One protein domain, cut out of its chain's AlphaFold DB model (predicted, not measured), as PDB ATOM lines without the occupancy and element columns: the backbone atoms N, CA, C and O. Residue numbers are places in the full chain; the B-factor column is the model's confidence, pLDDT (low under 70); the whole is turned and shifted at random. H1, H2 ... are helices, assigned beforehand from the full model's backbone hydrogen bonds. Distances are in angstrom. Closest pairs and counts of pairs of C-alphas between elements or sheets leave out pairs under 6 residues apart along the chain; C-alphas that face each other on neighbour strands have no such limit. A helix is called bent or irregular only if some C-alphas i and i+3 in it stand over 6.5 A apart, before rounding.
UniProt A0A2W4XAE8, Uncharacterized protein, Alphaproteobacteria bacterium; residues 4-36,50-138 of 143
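What this domain is: This is residues 4 to 36 and 50 to 138 of the 143 residues of an uncharacterized protein of Alphaproteobacteria bacterium (UniProt A0A2W4XAE8). Four long helical stretches make a flat up-and-down bundle, each running against the one before it, with H2 in the middle between H4 and H5a and H3 slanting over H2 and H5a. At one end of the bundle H1 stands crosswise and the short arm H5b turns off. The printed part has 122 residues with five named helices, H1 to H5, and no named strand: all helix. It is compact, with a radius of gyration of the C-alphas of 15.0 A and spans of 46 by 34 by 17 A.

How they stand to each other: Start at H1, residues 4 to 14; it touches residues 79 to 80 alone of H4, residues 77 to 101, where the C-alphas of Leu 6 and Ala 79 are closest, 6.2 A. Next, H2, residues 16 to 33, touches H4 the same way at a shallow tilt of 34.6 degrees, only just short of steep; the closest C-alphas are Ser 33 and Gly 95, 4.5 A. H5, residues 103 to 138, was assigned as one helix by its hydrogen bonds but is bent, C-alphas 127 and 130 being 7.5 A apart; its arms are H5a, residues 103 to 127, and H5b, residues 130 to 138. H5a is irregular, with C-alphas 111 and 114 6.9 A apart; it touches H2 opposite ways at 30 degrees, closest at the C-alphas of Cys 31 and Asn 110, 4.8 A. H3, residues 50 to 72, touches residues 114 to 125 alone of H5a, closest at the C-alphas of Thr 61 and Phe 121, 5.6 A. Every O i to N i+4 pair is within hydrogen-bond range in H1, H2, H4 and H5b, against 17 of 19 in H3 and 19 of 21 in H5a.

Where its parts are: Find C-alpha 4 at (33.023, 25.066, 54.813), where H1 begins. H2 measures 25.7 A, H3 32.5 A, H4 35.5 A and H5a 34.2 A. H5b ends at C-alpha 138, (53.607, 0.122, 61.195).

The domain as a whole: Residues 37 to 49 are not printed; C-alphas 36 and 50 are 19.9 A apart across this cut. Residues 73 to 75 are under pLDDT 70.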
ATOM      1  N   ASN A   4      33.849  25.669  53.769       82.62
ATOM      2  CA  ASN A   4      33.023  25.066  54.813       82.62
ATOM      3  C   ASN A   4      33.148  23.540  54.777       82.62
ATOM      4  O   ASN A   4      33.385  22.926  55.810       82.62
ATOM      5  N   ALA A   5      33.137  22.951  53.578       81.62
ATOM      6  CA  ALA A   5      33.331  21.514  53.403       81.62
ATOM      7  C   ALA A   5      34.689  21.023  53.945       81.62
ATOM      8  O   ALA A   5      34.759  19.957  54.546       81.62
ATOM      9  N   LEU A   6      35.761  21.813  53.787       76.00
ATOM     10  CA  LEU A   6      37.080  21.475  54.338       76.00
ATOM     11  C   LEU A   6      37.131  21.558  55.865       76.00
ATOM     12  O   LEU A   6      37.847  20.782  56.496       76.00
ATOM     13  N   ILE A   7      36.410  22.514  56.455       76.62
ATOM     14  CA  ILE A   7      36.313  22.652  57.911       76.62
ATOM     15  C   ILE A   7      35.534  21.469  58.488       76.62
ATOM     16  O   ILE A   7      36.004  20.857  59.445       76.62
ATOM     17  N   ASP A   8      34.402  21.113  57.879       80.88
ATOM     18  CA  ASP A   8      33.569  19.987  58.308       80.88
ATOM     19  C   ASP A   8      34.324  18.654  58.192       80.88
ATOM     20  O   ASP A   8      34.286  17.831  59.107       80.88
ATOM     21  N   GLU A   9      35.078  18.460  57.106       75.75
ATOM     22  CA  GLU A   9      35.923  17.280  56.909       75.75
ATOM     23  C   GLU A   9      37.059  17.209  57.938       75.75
ATOM     24  O   GLU A   9      37.313  16.150  58.512       75.75
ATOM     25  N   LEU A  10      37.730  18.328  58.223       73.62
ATOM     26  CA  LEU A  10      38.769  18.364  59.252       73.62
ATOM     27  C   LEU A  10      38.177  18.073  60.637       73.62
ATOM     28  O   LEU A  10      38.785  17.343  61.418       73.62
ATOM     29  N   ALA A  11      36.982  18.589  60.926       77.38
ATOM     30  CA  ALA A  11      36.325  18.400  62.209       77.38
ATOM     31  C   ALA A  11      35.841  16.978  62.450       77.38
ATOM     32  O   ALA A  11      36.083  16.423  63.523       77.38
ATOM     33  N   ALA A  12      35.231  16.366  61.438       78.50
ATOM     34  CA  ALA A  12      34.772  14.988  61.515       78.50
ATOM     35  C   ALA A  12      35.925  13.995  61.742       78.50
ATOM     36  O   ALA A  12      35.718  12.958  62.369       78.50
ATOM     37  N   ASN A  13      37.132  14.308  61.253       75.69
ATOM     38  CA  ASN A  13      38.256  13.368  61.246       75.69
ATOM     39  C   ASN A  13      39.312  13.618  62.333       75.69
ATOM     40  O   ASN A  13      39.867  12.661  62.870       75.69
ATOM     41  N   ALA A  14      39.627  14.876  62.651       75.94
ATOM     42  CA  ALA A  14      40.625  15.208  63.672       75.94
ATOM     43  C   ALA A  14      40.024  15.233  65.091       75.94
ATOM     44  O   ALA A  14      40.731  15.021  66.075       75.94
ATOM     45  N   GLY A  15      38.710  15.456  65.201       83.75
ATOM     46  CA  GLY A  15      37.970  15.465  66.460       83.75
ATOM     47  C   GLY A  15      38.104  16.760  67.272       83.75
ATOM     48  O   GLY A  15      39.039  17.548  67.123       83.75
ATOM     49  N   ASP A  16      37.160  16.972  68.189       87.69
ATOM     50  CA  ASP A  16      37.034  18.221  68.960       87.69
ATOM     51  C   ASP A  16      38.271  18.540  69.811       87.69
ATOM     52  O   ASP A  16      38.687  19.695  69.937       87.69
ATOM     53  N   LEU A  17      38.900  17.509  70.382       90.31
ATOM     54  CA  LEU A  17      40.091  17.680  71.212       90.31
ATOM     55  C   LEU A  17      41.308  18.133  70.398       90.31
ATOM     56  O   LEU A  17      42.168  18.831  70.940       90.31
ATOM     57  N   TRP A  18      41.375  17.797  69.108       92.00
ATOM     58  CA  TRP A  18      42.422  18.298  68.221       92.00
ATOM     59  C   TRP A  18      42.284  19.803  68.003       92.00
ATOM     60  O   TRP A  18      43.277  20.523  68.105       92.00
ATOM     61  N   PHE A  19      41.063  20.313  67.806       89.69
ATOM     62  CA  PHE A  19      40.846  21.761  67.734       89.69
ATOM     63  C   PHE A  19      41.141  22.454  69.053       89.69
ATOM     64  O   PHE A  19      41.742  23.526  69.050       89.69
ATOM     65  N   LEU A  20      40.761  21.854  70.182       93.38
ATOM     66  CA  LEU A  20      41.085  22.411  71.491       93.38
ATOM     67  C   LEU A  20      42.605  22.516  71.684       93.38
ATOM     68  O   LEU A  20      43.103  23.546  72.140       93.38
ATOM     69  N   ALA A  21      43.346  21.486  71.274       94.00
ATOM     70  CA  ALA A  21      44.801  21.492  71.276       94.00
ATOM     71  C   ALA A  21      45.380  22.536  70.307       94.00
ATOM     72  O   ALA A  21      46.319  23.241  70.670       94.00
ATOM     73  N   LEU A  22      44.799  22.700  69.113       93.31
ATOM     74  CA  LEU A  22      45.196  23.726  68.145       93.31
ATOM     75  C   LEU A  22      44.972  25.143  68.689       93.31
ATOM     76  O   LEU A  22      45.859  25.986  68.577       93.31
ATOM     77  N   ILE A  23      43.821  25.407  69.310       94.44
ATOM     78  CA  ILE A  23      43.500  26.693  69.948       94.44
ATOM     79  C   ILE A  23      44.448  26.954  71.123       94.44
ATOM     80  O   ILE A  23      44.958  28.064  71.278       94.44
ATOM     81  N   GLY A  24      44.728  25.930  71.929       95.50
ATOM     82  CA  GLY A  24      45.721  26.004  72.996       95.50
ATOM     83  C   GLY A  24      47.107  26.362  72.458       95.50
ATOM     84  O   GLY A  24      47.739  27.296  72.951       95.50
ATOM     85  N   ALA A  25      47.555  25.680  71.402       93.88
ATOM     86  CA  ALA A  25      48.846  25.921  70.761       93.88
ATOM     87  C   ALA A  25      48.920  27.328  70.160       93.88
ATOM     88  O   ALA A  25      49.910  28.033  70.344       93.88
ATOM     89  N   PHE A  26      47.844  27.766  69.507       94.19
ATOM     90  CA  PHE A  26      47.678  29.126  69.007       94.19
ATOM     91  C   PHE A  26      47.865  30.167  70.115       94.19
ATOM     92  O   PHE A  26      48.633  31.117  69.957       94.19
ATOM     93  N   PHE A  27      47.219  29.971  71.264       94.81
ATOM     94  CA  PHE A  27      47.334  30.891  72.389       94.81
ATOM     95  C   PHE A  27      48.739  30.901  73.006       94.81
ATOM     96  O   PHE A  27      49.271  31.970  73.314       94.81
ATOM     97  N   VAL A  28      49.375  29.732  73.136       95.12
ATOM     98  CA  VAL A  28      50.774  29.622  73.582       95.12
ATOM     99  C   VAL A  28      51.694  30.405  72.647       95.12
ATOM    100  O   VAL A  28      52.476  31.226  73.122       95.12
ATOM    101  N   MET A  29      51.542  30.249  71.330       94.75
ATOM    102  CA  MET A  29      52.346  30.972  70.339       94.75
ATOM    103  C   MET A  29      52.143  32.492  70.398       94.75
ATOM    104  O   MET A  29      53.115  33.239  70.250       94.75
ATOM    105  N   ILE A  30      50.924  32.974  70.678       93.75
ATOM    106  CA  ILE A  30      50.685  34.403  70.952       93.75
ATOM    107  C   ILE A  30      51.515  34.846  72.157       93.75
ATOM    108  O   ILE A  30      52.204  35.864  72.092       93.75
ATOM    109  N   CYS A  31      51.463  34.092  73.256       93.38
ATOM    110  CA  CYS A  31      52.170  34.430  74.489       93.38
ATOM    111  C   CYS A  31      53.697  34.431  74.302       93.38
ATOM    112  O   CYS A  31      54.393  35.309  74.822       93.38
ATOM    113  N   GLU A  32      54.231  33.481  73.536       90.38
ATOM    114  CA  GLU A  32      55.651  33.417  73.179       90.38
ATOM    115  C   GLU A  32      56.068  34.601  72.296       90.38
ATOM    116  O   GLU A  32      57.086  35.247  72.559       90.38
ATOM    117  N   SER A  33      55.240  34.943  71.308       91.44
ATOM    118  CA  SER A  33      55.477  36.040  70.360       91.44
ATOM    119  C   SER A  33      55.285  37.428  70.979       91.44
ATOM    120  O   SER A  33      55.854  38.406  70.500       91.44
ATOM    121  N   ALA A  34      54.536  37.530  72.081       90.44
ATOM    122  CA  ALA A  34      54.298  38.772  72.816       90.44
ATOM    123  C   ALA A  34      55.509  39.271  73.626       90.44
ATOM    124  O   ALA A  34      55.395  40.255  74.363       90.44
ATOM    125  N   LYS A  35      56.680  38.628  73.499       86.12
ATOM    126  CA  LYS A  35      57.910  39.055  74.168       86.12
ATOM    127  C   LYS A  35      58.302  40.481  73.724       86.12
ATOM    128  O   LYS A  35      58.554  40.704  72.536       86.12
ATOM    129  N   PRO A  36      58.389  41.454  74.650       80.62
ATOM    130  CA  PRO A  36      58.832  42.799  74.314       80.62
ATOM    131  C   PRO A  36      60.322  42.852  73.987       80.62
ATOM    132  O   PRO A  36      61.106  41.985  74.387       80.62
ATOM    133  N   PHE A  50      65.136  24.905  81.421       82.81
ATOM    134  CA  PHE A  50      63.690  24.752  81.226       82.81
ATOM    135  C   PHE A  50      63.143  25.524  80.013       82.81
ATOM    136  O   PHE A  50      62.240  25.043  79.334       82.81
ATOM    137  N   ALA A  51      63.729  26.678  79.678       82.38
ATOM    138  CA  ALA A  51      63.322  27.446  78.500       82.38
ATOM    139  C   ALA A  51      63.590  26.695  77.182       82.38
ATOM    140  O   ALA A  51      62.826  26.832  76.229       82.38
ATOM    141  N   LEU A  52      64.653  25.883  77.132       86.31
ATOM    142  CA  LEU A  52      64.974  25.060  75.966       86.31
ATOM    143  C   LEU A  52      63.984  23.901  75.819       86.31
ATOM    144  O   LEU A  52      63.540  23.624  74.709       86.31
ATOM    145  N   LEU A  53      63.589  23.271  76.931       87.75
ATOM    146  CA  LEU A  53      62.545  22.243  76.922       87.75
ATOM    147  C   LEU A  53      61.233  22.807  76.368       87.75
ATOM    148  O   LEU A  53      60.677  22.235  75.441       87.75
ATOM    149  N   VAL A  54      60.778  23.947  76.887       87.25
ATOM    150  CA  VAL A  54      59.547  24.609  76.425       87.25
ATOM    151  C   VAL A  54      59.611  24.907  74.929       87.25
ATOM    152  O   VAL A  54      58.674  24.581  74.215       87.25
ATOM    153  N   MET A  55      60.739  25.426  74.434       86.56
ATOM    154  CA  MET A  55      60.932  25.677  73.003       86.56
ATOM    155  C   MET A  55      60.779  24.401  72.160       86.56
ATOM    156  O   MET A  55      60.166  24.437  71.095       86.56
ATOM    157  N   ILE A  56      61.301  23.265  72.638       90.25
ATOM    158  CA  ILE A  56      61.115  21.966  71.977       90.25
ATOM    159  C   ILE A  56      59.637  21.562  72.006       90.25
ATOM    160  O   ILE A  56      59.099  21.181  70.970       90.25
ATOM    161  N   LEU A  57      58.963  21.666  73.155       90.56
ATOM    162  CA  LEU A  57      57.547  21.299  73.281       90.56
ATOM    163  C   LEU A  57      56.648  22.151  72.374       90.56
ATOM    164  O   LEU A  57      55.772  21.611  71.694       90.56
ATOM    165  N   SER A  58      56.894  23.459  72.305       86.88
ATOM    166  CA  SER A  58      56.157  24.386  71.444       86.88
ATOM    167  C   SER A  58      56.367  24.095  69.959       86.88
ATOM    168  O   SER A  58      55.447  24.297  69.175       86.88
ATOM    169  N   LEU A  59      57.526  23.554  69.565       90.75
ATOM    170  CA  LEU A  59      57.773  23.092  68.195       90.75
ATOM    171  C   LEU A  59      57.110  21.736  67.906       90.75
ATOM    172  O   LEU A  59      56.546  21.531  66.832       90.75
ATOM    173  N   LEU A  60      57.167  20.806  68.861       93.38
ATOM    174  CA  LEU A  60      56.576  19.476  68.714       93.38
ATOM    175  C   LEU A  60      55.048  19.525  68.664       93.38
ATOM    176  O   LEU A  60      54.442  18.728  67.958       93.38
ATOM    177  N   THR A  61      54.420  20.463  69.368       93.56
ATOM    178  CA  THR A  61      52.958  20.610  69.424       93.56
ATOM    179  C   THR A  61      52.309  20.740  68.031       93.56
ATOM    180  O   THR A  61      51.518  19.866  67.666       93.56
ATOM    181  N   PRO A  62      52.630  21.755  67.200       91.50
ATOM    182  CA  PRO A  62      52.055  21.876  65.861       91.50
ATOM    183  C   PRO A  62      52.478  20.729  64.935       91.50
ATOM    184  O   PRO A  62      51.698  20.339  64.071       91.50
ATOM    185  N   LEU A  63      53.669  20.147  65.126       92.38
ATOM    186  CA  LEU A  63      54.126  18.994  64.348       92.38
ATOM    187  C   LEU A  63      53.277  17.743  64.618       92.38
ATOM    188  O   LEU A  63      52.883  17.056  63.679       92.38
ATOM    189  N   LEU A  64      52.975  17.453  65.884       92.75
ATOM    190  CA  LEU A  64      52.135  16.322  66.276       92.75
ATOM    191  C   LEU A  64      50.696  16.509  65.796       92.75
ATOM    192  O   LEU A  64      50.111  15.571  65.257       92.75
ATOM    193  N   LEU A  65      50.142  17.719  65.932       91.50
ATOM    194  CA  LEU A  65      48.812  18.040  65.407       91.50
ATOM    195  C   LEU A  65      48.754  17.872  63.889       91.50
ATOM    196  O   LEU A  65      47.789  17.302  63.380       91.50
ATOM    197  N   PHE A  66      49.794  18.317  63.180       91.00
ATOM    198  CA  PHE A  66      49.919  18.125  61.741       91.00
ATOM    199  C   PHE A  66      49.969  16.642  61.375       91.00
ATOM    200  O   PHE A  66      49.211  16.202  60.516       91.00
ATOM    201  N   LEU A  67      50.831  15.867  62.040       89.44
ATOM    202  CA  LEU A  67      50.997  14.444  61.762       89.44
ATOM    203  C   LEU A  67      49.700  13.673  62.018       89.44
ATOM    204  O   LEU A  67      49.303  12.866  61.186       89.44
ATOM    205  N   HIS A  68      49.009  13.953  63.124       89.12
ATOM    206  CA  HIS A  68      47.715  13.344  63.414       89.12
ATOM    207  C   HIS A  68      46.688  13.658  62.325       89.12
ATOM    208  O   HIS A  68      46.170  12.728  61.720       89.12
ATOM    209  N   ALA A  69      46.467  14.938  62.006       85.69
ATOM    210  CA  ALA A  69      45.499  15.330  60.983       85.69
ATOM    211  C   ALA A  69      45.849  14.758  59.598       85.69
ATOM    212  O   ALA A  69      44.968  14.313  58.867       85.69
ATOM    213  N   PHE A  70      47.136  14.698  59.246       85.44
ATOM    214  CA  PHE A  70      47.594  14.085  58.000       85.44
ATOM    215  C   PHE A  70      47.284  12.583  57.933       85.44
ATOM    216  O   PHE A  70      46.874  12.090  56.883       85.44
ATOM    217  N   LEU A  71      47.474  11.861  59.041       84.94
ATOM    218  CA  LEU A  71      47.246  10.418  59.120       84.94
ATOM    219  C   LEU A  71      45.758  10.049  59.217       84.94
ATOM    220  O   LEU A  71      45.376   8.997  58.710       84.94
ATOM    221  N   THR A  72      44.928  10.872  59.867       80.81
ATOM    222  CA  THR A  72      43.512  10.557  60.132       80.81
ATOM    223  C   THR A  72      42.549  11.147  59.104       80.81
ATOM    224  O   THR A  72      41.583  10.487  58.732       80.81
ATOM    225  N   ALA A  73      42.805  12.346  58.577       67.00
ATOM    226  CA  ALA A  73      41.869  13.054  57.697       67.00
ATOM    227  C   ALA A  73      42.008  12.687  56.209       67.00
ATOM    228  O   ALA A  73      41.874  13.550  55.347       67.00
ATOM    229  N   SER A  74      42.322  11.424  55.889       67.00
ATOM    230  CA  SER A  74      42.359  10.880  54.514       67.00
ATOM    231  C   SER A  74      43.129  11.723  53.478       67.00
ATOM    232  O   SER A  74      42.838  11.668  52.284       67.00
ATOM    233  N   GLY A  75      44.129  12.501  53.902       57.44
ATOM    234  CA  GLY A  75      44.887  13.370  53.001       57.44
ATOM    235  C   GLY A  75      44.326  14.783  52.812       57.44
ATOM    236  O   GLY A  75      44.736  15.451  51.861       57.44
ATOM    237  N   ALA A  76      43.501  15.300  53.735       71.81
ATOM    238  CA  ALA A  76      43.161  16.728  53.867       71.81
ATOM    239  C   ALA A  76      44.380  17.588  54.291       71.81
ATOM    240  O   ALA A  76      44.338  18.424  55.200       71.81
ATOM    241  N   LEU A  77      45.506  17.379  53.606       78.19
ATOM    242  CA  LEU A  77      46.791  18.029  53.805       78.19
ATOM    243  C   LEU A  77      46.647  19.541  53.659       78.19
ATOM    244  O   LEU A  77      47.158  20.283  54.488       78.19
ATOM    245  N   ILE A  78      45.913  19.999  52.642       79.19
ATOM    246  CA  ILE A  78      45.718  21.430  52.388       79.19
ATOM    247  C   ILE A  78      44.988  22.089  53.565       79.19
ATOM    248  O   ILE A  78      45.433  23.138  54.026       79.19
ATOM    249  N   ALA A  79      43.924  21.470  54.088       81.81
ATOM    250  CA  ALA A  79      43.187  21.995  55.239       81.81
ATOM    251  C   ALA A  79      44.060  22.023  56.502       81.81
ATOM    252  O   ALA A  79      44.109  23.034  57.198       81.81
ATOM    253  N   SER A  80      44.813  20.949  56.749       82.19
ATOM    254  CA  SER A  80      45.709  20.834  57.907       82.19
ATOM    255  C   SER A  80      46.836  21.871  57.866       82.19
ATOM    256  O   SER A  80      47.090  22.562  58.854       82.19
ATOM    257  N   VAL A  81      47.480  22.035  56.705       86.25
ATOM    258  CA  VAL A  81      48.512  23.058  56.479       86.25
ATOM    259  C   VAL A  81      47.923  24.457  56.625       86.25
ATOM    260  O   VAL A  81      48.531  25.296  57.283       86.25
ATOM    261  N   ALA A  82      46.748  24.717  56.048       87.19
ATOM    262  CA  ALA A  82      46.102  26.020  56.140       87.19
ATOM    263  C   ALA A  82      45.713  26.367  57.585       87.19
ATOM    264  O   ALA A  82      45.963  27.486  58.023       87.19
ATOM    265  N   ALA A  83      45.165  25.415  58.344       87.88
ATOM    266  CA  ALA A  83      44.769  25.619  59.734       87.88
ATOM    267  C   ALA A  83      45.982  25.868  60.642       87.88
ATOM    268  O   ALA A  83      46.029  26.870  61.356       87.88
ATOM    269  N   ILE A  84      46.992  24.996  60.584       89.56
ATOM    270  CA  ILE A  84      48.184  25.099  61.438       89.56
ATOM    271  C   ILE A  84      49.050  26.284  61.010       89.56
ATOM    272  O   ILE A  84      49.448  27.093  61.844       89.56
ATOM    273  N   GLY A  85      49.308  26.432  59.709       89.81
ATOM    274  CA  GLY A  85      50.063  27.558  59.161       89.81
ATOM    275  C   GLY A  85      49.372  28.894  59.425       89.81
ATOM    276  O   GLY A  85      50.022  29.850  59.847       89.81
ATOM    277  N   GLY A  86      48.048  28.946  59.268       92.31
ATOM    278  CA  GLY A  86      47.231  30.103  59.621       92.31
ATOM    279  C   GLY A  86      47.338  30.446  61.105       92.31
ATOM    280  O   GLY A  86      47.619  31.593  61.442       92.31
ATOM    281  N   ALA A  87      47.209  29.457  61.994       92.31
ATOM    282  CA  ALA A  87      47.379  29.654  63.431       92.31
ATOM    283  C   ALA A  87      48.774  30.204  63.777       92.31
ATOM    284  O   ALA A  87      48.885  31.171  64.531       92.31
ATOM    285  N   ILE A  88      49.841  29.658  63.187       92.69
ATOM    286  CA  ILE A  88      51.217  30.136  63.400       92.69
ATOM    287  C   ILE A  88      51.367  31.596  62.947       92.69
ATOM    288  O   ILE A  88      51.832  32.437  63.713       92.69
ATOM    289  N   ILE A  89      50.939  31.933  61.727       94.69
ATOM    290  CA  ILE A  89      51.092  33.293  61.186       94.69
ATOM    291  C   ILE A  89      50.266  34.297  61.995       94.69
ATOM    292  O   ILE A  89      50.780  35.339  62.404       94.69
ATOM    293  N   VAL A  90      48.994  33.988  62.256       96.06
ATOM    294  CA  VAL A  90      48.094  34.881  62.994       96.06
ATOM    295  C   VAL A  90      48.582  35.068  64.429       96.06
ATOM    296  O   VAL A  90      48.611  36.198  64.912       96.06
ATOM    297  N   SER A  91      49.026  34.002  65.102       94.38
ATOM    298  CA  SER A  91      49.542  34.103  66.472       94.38
ATOM    299  C   SER A  91      50.789  34.985  66.557       94.38
ATOM    300  O   SER A  91      50.882  35.821  67.458       94.38
ATOM    301  N   ALA A  92      51.701  34.873  65.587       92.75
ATOM    302  CA  ALA A  92      52.891  35.712  65.504       92.75
ATOM    303  C   ALA A  92      52.535  37.194  65.307       92.75
ATOM    304  O   ALA A  92      53.076  38.056  66.002       92.75
ATOM    305  N   ILE A  93      51.589  37.495  64.408       95.56
ATOM    306  CA  ILE A  93      51.100  38.864  64.173       95.56
ATOM    307  C   ILE A  93      50.458  39.429  65.445       95.56
ATOM    308  O   ILE A  93      50.799  40.533  65.870       95.56
ATOM    309  N   VAL A  94      49.561  38.674  66.082       95.62
ATOM    310  CA  VAL A  94      48.864  39.106  67.302       95.62
ATOM    311  C   VAL A  94      49.851  39.329  68.447       95.62
ATOM    312  O   VAL A  94      49.803  40.370  69.101       95.62
ATOM    313  N   GLY A  95      50.788  38.404  68.665       92.50
ATOM    314  CA  GLY A  95      51.830  38.561  69.677       92.50
ATOM    315  C   GLY A  95      52.702  39.791  69.422       92.50
ATOM    316  O   GLY A  95      52.946  40.573  70.341       92.50
ATOM    317  N   TRP A  96      53.094  40.037  68.170       92.50
ATOM    318  CA  TRP A  96      53.849  41.234  67.799       92.50
ATOM    319  C   TRP A  96      53.081  42.530  68.098       92.50
ATOM    320  O   TRP A  96      53.647  43.454  68.687       92.50
ATOM    321  N   ILE A  97      51.785  42.580  67.775       94.19
ATOM    322  CA  ILE A  97      50.913  43.720  68.096       94.19
ATOM    323  C   ILE A  97      50.854  43.942  69.612       94.19
ATOM    324  O   ILE A  97      51.020  45.071  70.068       94.19
ATOM    325  N   ILE A  98      50.672  42.881  70.407       92.44
ATOM    326  CA  ILE A  98      50.634  42.972  71.876       92.44
ATOM    327  C   ILE A  98      51.965  43.496  72.428       92.44
ATOM    328  O   ILE A  98      51.975  44.376  73.288       92.44
ATOM    329  N   SER A  99      53.082  42.985  71.912       91.12
ATOM    330  CA  SER A  99      54.435  43.403  72.284       91.12
ATOM    331  C   SER A  99      54.672  44.897  72.023       91.12
ATOM    332  O   SER A  99      55.292  45.574  72.847       91.12
ATOM    333  N   ALA A 100      54.127  45.435  70.926       90.44
ATOM    334  CA  ALA A 100      54.235  46.849  70.567       90.44
ATOM    335  C   ALA A 100      53.255  47.760  71.333       90.44
ATOM    336  O   ALA A 100      53.648  48.833  71.785       90.44
ATOM    337  N   ALA A 101      51.991  47.351  71.478       93.38
ATOM    338  CA  ALA A 101      50.928  48.190  72.031       93.38
ATOM    339  C   ALA A 101      50.839  48.142  73.566       93.38
ATOM    340  O   ALA A 101      50.488  49.137  74.194       93.38
ATOM    341  N   ALA A 102      51.155  46.997  74.183       93.19
ATOM    342  CA  ALA A 102      51.023  46.784  75.624       93.19
ATOM    343  C   ALA A 102      52.190  45.950  76.205       93.19
ATOM    344  O   ALA A 102      51.997  44.805  76.628       93.19
ATOM    345  N   PRO A 103      53.409  46.518  76.316       89.12
ATOM    346  CA  PRO A 103      54.602  45.778  76.750       89.12
ATOM    347  C   PRO A 103      54.519  45.186  78.168       89.12
ATOM    348  O   PRO A 103      55.187  44.198  78.483       89.12
ATOM    349  N   SER A 104      53.740  45.789  79.072       89.38
ATOM    350  CA  SER A 104      53.493  45.243  80.417       89.38
ATOM    351  C   SER A 104      52.656  43.965  80.357       89.38
ATOM    352  O   SER A 104      53.010  42.974  80.990       89.38
ATOM    353  N   PHE A 105      51.600  43.963  79.541       90.31
ATOM    354  CA  PHE A 105      50.747  42.801  79.314       90.31
ATOM    355  C   PHE A 105      51.500  41.684  78.581       90.31
ATOM    356  O   PHE A 105      51.470  40.536  79.022       90.31
ATOM    357  N   GLY A 106      52.276  42.028  77.545       90.31
ATOM    358  CA  GLY A 106      53.115  41.074  76.813       90.31
ATOM    359  C   GLY A 106      54.126  40.343  77.703       90.31
ATOM    360  O   GLY A 106      54.307  39.135  77.567       90.31
ATOM    361  N   ARG A 107      54.723  41.022  78.697       89.38
ATOM    362  CA  ARG A 107      55.603  40.371  79.691       89.38
ATOM    363  C   ARG A 107      54.871  39.341  80.544       89.38
ATOM    364  O   ARG A 107      55.430  38.278  80.806       89.38
ATOM    365  N   THR A 108      53.655  39.645  80.986       92.44
ATOM    366  CA  THR A 108      52.850  38.713  81.787       92.44
ATOM    367  C   THR A 108      52.467  37.484  80.973       92.44
ATOM    368  O   THR A 108      52.673  36.365  81.440       92.44
ATOM    369  N   LEU A 109      52.002  37.676  79.734       91.88
ATOM    370  CA  LEU A 109      51.700  36.571  78.824       91.88
ATOM    371  C   LEU A 109      52.932  35.700  78.565       91.88
ATOM    372  O   LEU A 109      52.873  34.483  78.717       91.88
ATOM    373  N   ASN A 110      54.078  36.315  78.265       90.56
ATOM    374  CA  ASN A 110      55.311  35.583  77.988       90.56
ATOM    375  C   ASN A 110      55.806  34.759  79.190       90.56
ATOM    376  O   ASN A 110      56.345  33.671  79.012       90.56
ATOM    377  N   ARG A 111      55.577  35.232  80.423       89.50
ATOM    378  CA  ARG A 111      55.873  34.464  81.646       89.50
ATOM    379  C   ARG A 111      54.935  33.275  81.851       89.50
ATOM    380  O   ARG A 111      55.353  32.286  82.446       89.50
ATOM    381  N   ALA A 112      53.689  33.369  81.387       91.44
ATOM    382  CA  ALA A 112      52.710  32.287  81.473       91.44
ATOM    383  C   ALA A 112      52.899  31.228  80.372       91.44
ATOM    384  O   ALA A 112      52.614  30.052  80.603       91.44
ATOM    385  N   ALA A 113      53.426  31.636  79.210       91.38
ATOM    386  CA  ALA A 113      53.676  30.789  78.044       91.38
ATOM    387  C   ALA A 113      54.274  29.403  78.365       91.38
ATOM    388  O   ALA A 113      53.679  28.420  77.935       91.38
ATOM    389  N   PRO A 114      55.366  29.262  79.146       90.56
ATOM    390  CA  PRO A 114      55.970  27.952  79.388       90.56
ATOM    391  C   PRO A 114      55.063  26.974  80.144       90.56
ATOM    392  O   PRO A 114      55.083  25.780  79.863       90.56
ATOM    393  N   TYR A 115      54.241  27.457  81.077       93.81
ATOM    394  CA  TYR A 115      53.304  26.601  81.809       93.81
ATOM    395  C   TYR A 115      52.154  26.152  80.909       93.81
ATOM    396  O   TYR A 115      51.772  24.983  80.916       93.81
ATOM    397  N   LEU A 116      51.643  27.075  80.092       93.31
ATOM    398  CA  LEU A 116      50.606  26.779  79.111       93.31
ATOM    399  C   LEU A 116      51.118  25.808  78.041       93.31
ATOM    400  O   LEU A 116      50.402  24.874  77.697       93.31
ATOM    401  N   ALA A 117      52.362  25.963  77.583       93.19
ATOM    402  CA  ALA A 117      52.993  25.075  76.609       93.19
ATOM    403  C   ALA A 117      53.027  23.623  77.099       93.19
ATOM    404  O   ALA A 117      52.693  22.720  76.342       93.19
ATOM    405  N   VAL A 118      53.357  23.388  78.374       94.62
ATOM    406  CA  VAL A 118      53.363  22.034  78.955       94.62
ATOM    407  C   VAL A 118      51.958  21.429  78.977       94.62
ATOM    408  O   VAL A 118      51.784  20.276  78.586       94.62
ATOM    409  N   VAL A 119      50.950  22.195  79.404       95.81
ATOM    410  CA  VAL A 119      49.557  21.720  79.475       95.81
ATOM    411  C   VAL A 119      49.007  21.419  78.081       95.81
ATOM    412  O   VAL A 119      48.426  20.359  77.858       95.81
ATOM    413  N   VAL A 120      49.223  22.330  77.132       96.12
ATOM    414  CA  VAL A 120      48.795  22.162  75.740       96.12
ATOM    415  C   VAL A 120      49.513  20.979  75.103       96.12
ATOM    416  O   VAL A 120      48.862  20.150  74.478       96.12
ATOM    417  N   PHE A 121      50.821  20.840  75.318       95.88
ATOM    418  CA  PHE A 121      51.581  19.705  74.810       95.88
ATOM    419  C   PHE A 121      51.078  18.371  75.376       95.88
ATOM    420  O   PHE A 121      50.955  17.405  74.629       95.88
ATOM    421  N   ALA A 122      50.733  18.306  76.666       96.69
ATOM    422  CA  ALA A 122      50.152  17.104  77.263       96.69
ATOM    423  C   ALA A 122      48.805  16.732  76.619       96.69
ATOM    424  O   ALA A 122      48.576  15.560  76.313       96.69
ATOM    425  N   LEU A 123      47.943  17.720  76.350       95.94
ATOM    426  CA  LEU A 123      46.701  17.505  75.603       95.94
ATOM    427  C   LEU A 123      46.987  17.026  74.174       95.94
ATOM    428  O   LEU A 123      46.387  16.056  73.721       95.94
ATOM    429  N   THR A 124      47.929  17.654  73.471       95.88
ATOM    430  CA  THR A 124      48.333  17.233  72.125       95.88
ATOM    431  C   THR A 124      48.867  15.806  72.120       95.88
ATOM    432  O   THR A 124      48.482  15.023  71.259       95.88
ATOM    433  N   LEU A 125      49.702  15.418  73.085       95.19
ATOM    434  CA  LEU A 125      50.159  14.036  73.213       95.19
ATOM    435  C   LEU A 125      48.993  13.072  73.406       95.19
ATOM    436  O   LEU A 125      48.944  12.058  72.721       95.19
ATOM    437  N   TYR A 126      48.048  13.398  74.288       95.06
ATOM    438  CA  TYR A 126      46.864  12.570  74.512       95.06
ATOM    439  C   TYR A 126      46.051  12.365  73.225       95.06
ATOM    440  O   TYR A 126      45.702  11.236  72.895       95.06
ATOM    441  N   VAL A 127      45.809  13.437  72.466       92.56
ATOM    442  CA  VAL A 127      45.029  13.393  71.216       92.56
ATOM    443  C   VAL A 127      45.759  12.643  70.102       92.56
ATOM    444  O   VAL A 127      45.146  11.925  69.320       92.56
ATOM    445  N   THR A 128      47.077  12.813  70.009       93.38
ATOM    446  CA  THR A 128      47.862  12.327  68.862       93.38
ATOM    447  C   THR A 128      48.513  10.962  69.096       93.38
ATOM    448  O   THR A 128      48.940  10.323  68.133       93.38
ATOM    449  N   TRP A 129      48.553  10.489  70.348       93.12
ATOM    450  CA  TRP A 129      49.225   9.260  70.788       93.12
ATOM    451  C   TRP A 129      48.894   8.047  69.914       93.12
ATOM    452  O   TRP A 129      49.810   7.397  69.417       93.12
ATOM    453  N   GLU A 130      47.612   7.760  69.684       89.75
ATOM    454  CA  GLU A 130      47.195   6.524  69.016       89.75
ATOM    455  C   GLU A 130      47.618   6.512  67.543       89.75
ATOM    456  O   GLU A 130      48.188   5.531  67.054       89.75
ATOM    457  N   SER A 131      47.417   7.632  66.844       87.12
ATOM    458  CA  SER A 131      47.781   7.781  65.433       87.12
ATOM    459  C   SER A 131      49.293   7.710  65.234       87.12
ATOM    460  O   SER A 131      49.770   7.007  64.343       87.12
ATOM    461  N   VAL A 132      50.055   8.401  66.086       84.69
ATOM    462  CA  VAL A 132      51.522   8.421  66.021       84.69
ATOM    463  C   VAL A 132      52.093   7.046  66.359       84.69
ATOM    464  O   VAL A 132      52.949   6.546  65.631       84.69
ATOM    465  N   PHE A 133      51.601   6.398  67.416       89.56
ATOM    466  CA  PHE A 133      52.060   5.072  67.828       89.56
ATOM    467  C   PHE A 133      51.776   4.014  66.756       89.56
ATOM    468  O   PHE A 133      52.660   3.230  66.407       89.56
ATOM    469  N   THR A 134      50.574   4.028  66.176       88.62
ATOM    470  CA  THR A 134      50.197   3.119  65.083       88.62
ATOM    471  C   THR A 134      51.086   3.319  63.858       88.62
ATOM    472  O   THR A 134      51.569   2.344  63.281       88.62
ATOM    473  N   PHE A 135      51.362   4.571  63.485       86.31
ATOM    474  CA  PHE A 135      52.251   4.892  62.371       86.31
ATOM    475  C   PHE A 135      53.686   4.401  62.609       86.31
ATOM    476  O   PHE A 135      54.250   3.719  61.753       86.31
ATOM    477  N   VAL A 136      54.260   4.690  63.781       86.81
ATOM    478  CA  VAL A 136      55.629   4.280  64.133       86.81
ATOM    479  C   VAL A 136      55.762   2.759  64.143       86.81
ATOM    480  O   VAL A 136      56.681   2.224  63.526       86.81
ATOM    481  N   ASN A 137      54.828   2.041  64.770       89.31
ATOM    482  CA  ASN A 137      54.868   0.577  64.791       89.31
ATOM    483  C   ASN A 137      54.672  -0.030  63.401       89.31
ATOM    484  O   ASN A 137      55.339  -1.002  63.059       89.31
ATOM    485  N   GLY A 138      53.791   0.548  62.580       85.19
ATOM    486  CA  GLY A 138      53.607   0.122  61.195       85.19
ATOM    487  C   GLY A 138      54.866   0.314  60.347       85.19
ATOM    488  O   GLY A 138      55.154  -0.523  59.492       85.19
TER     489      GLY A 138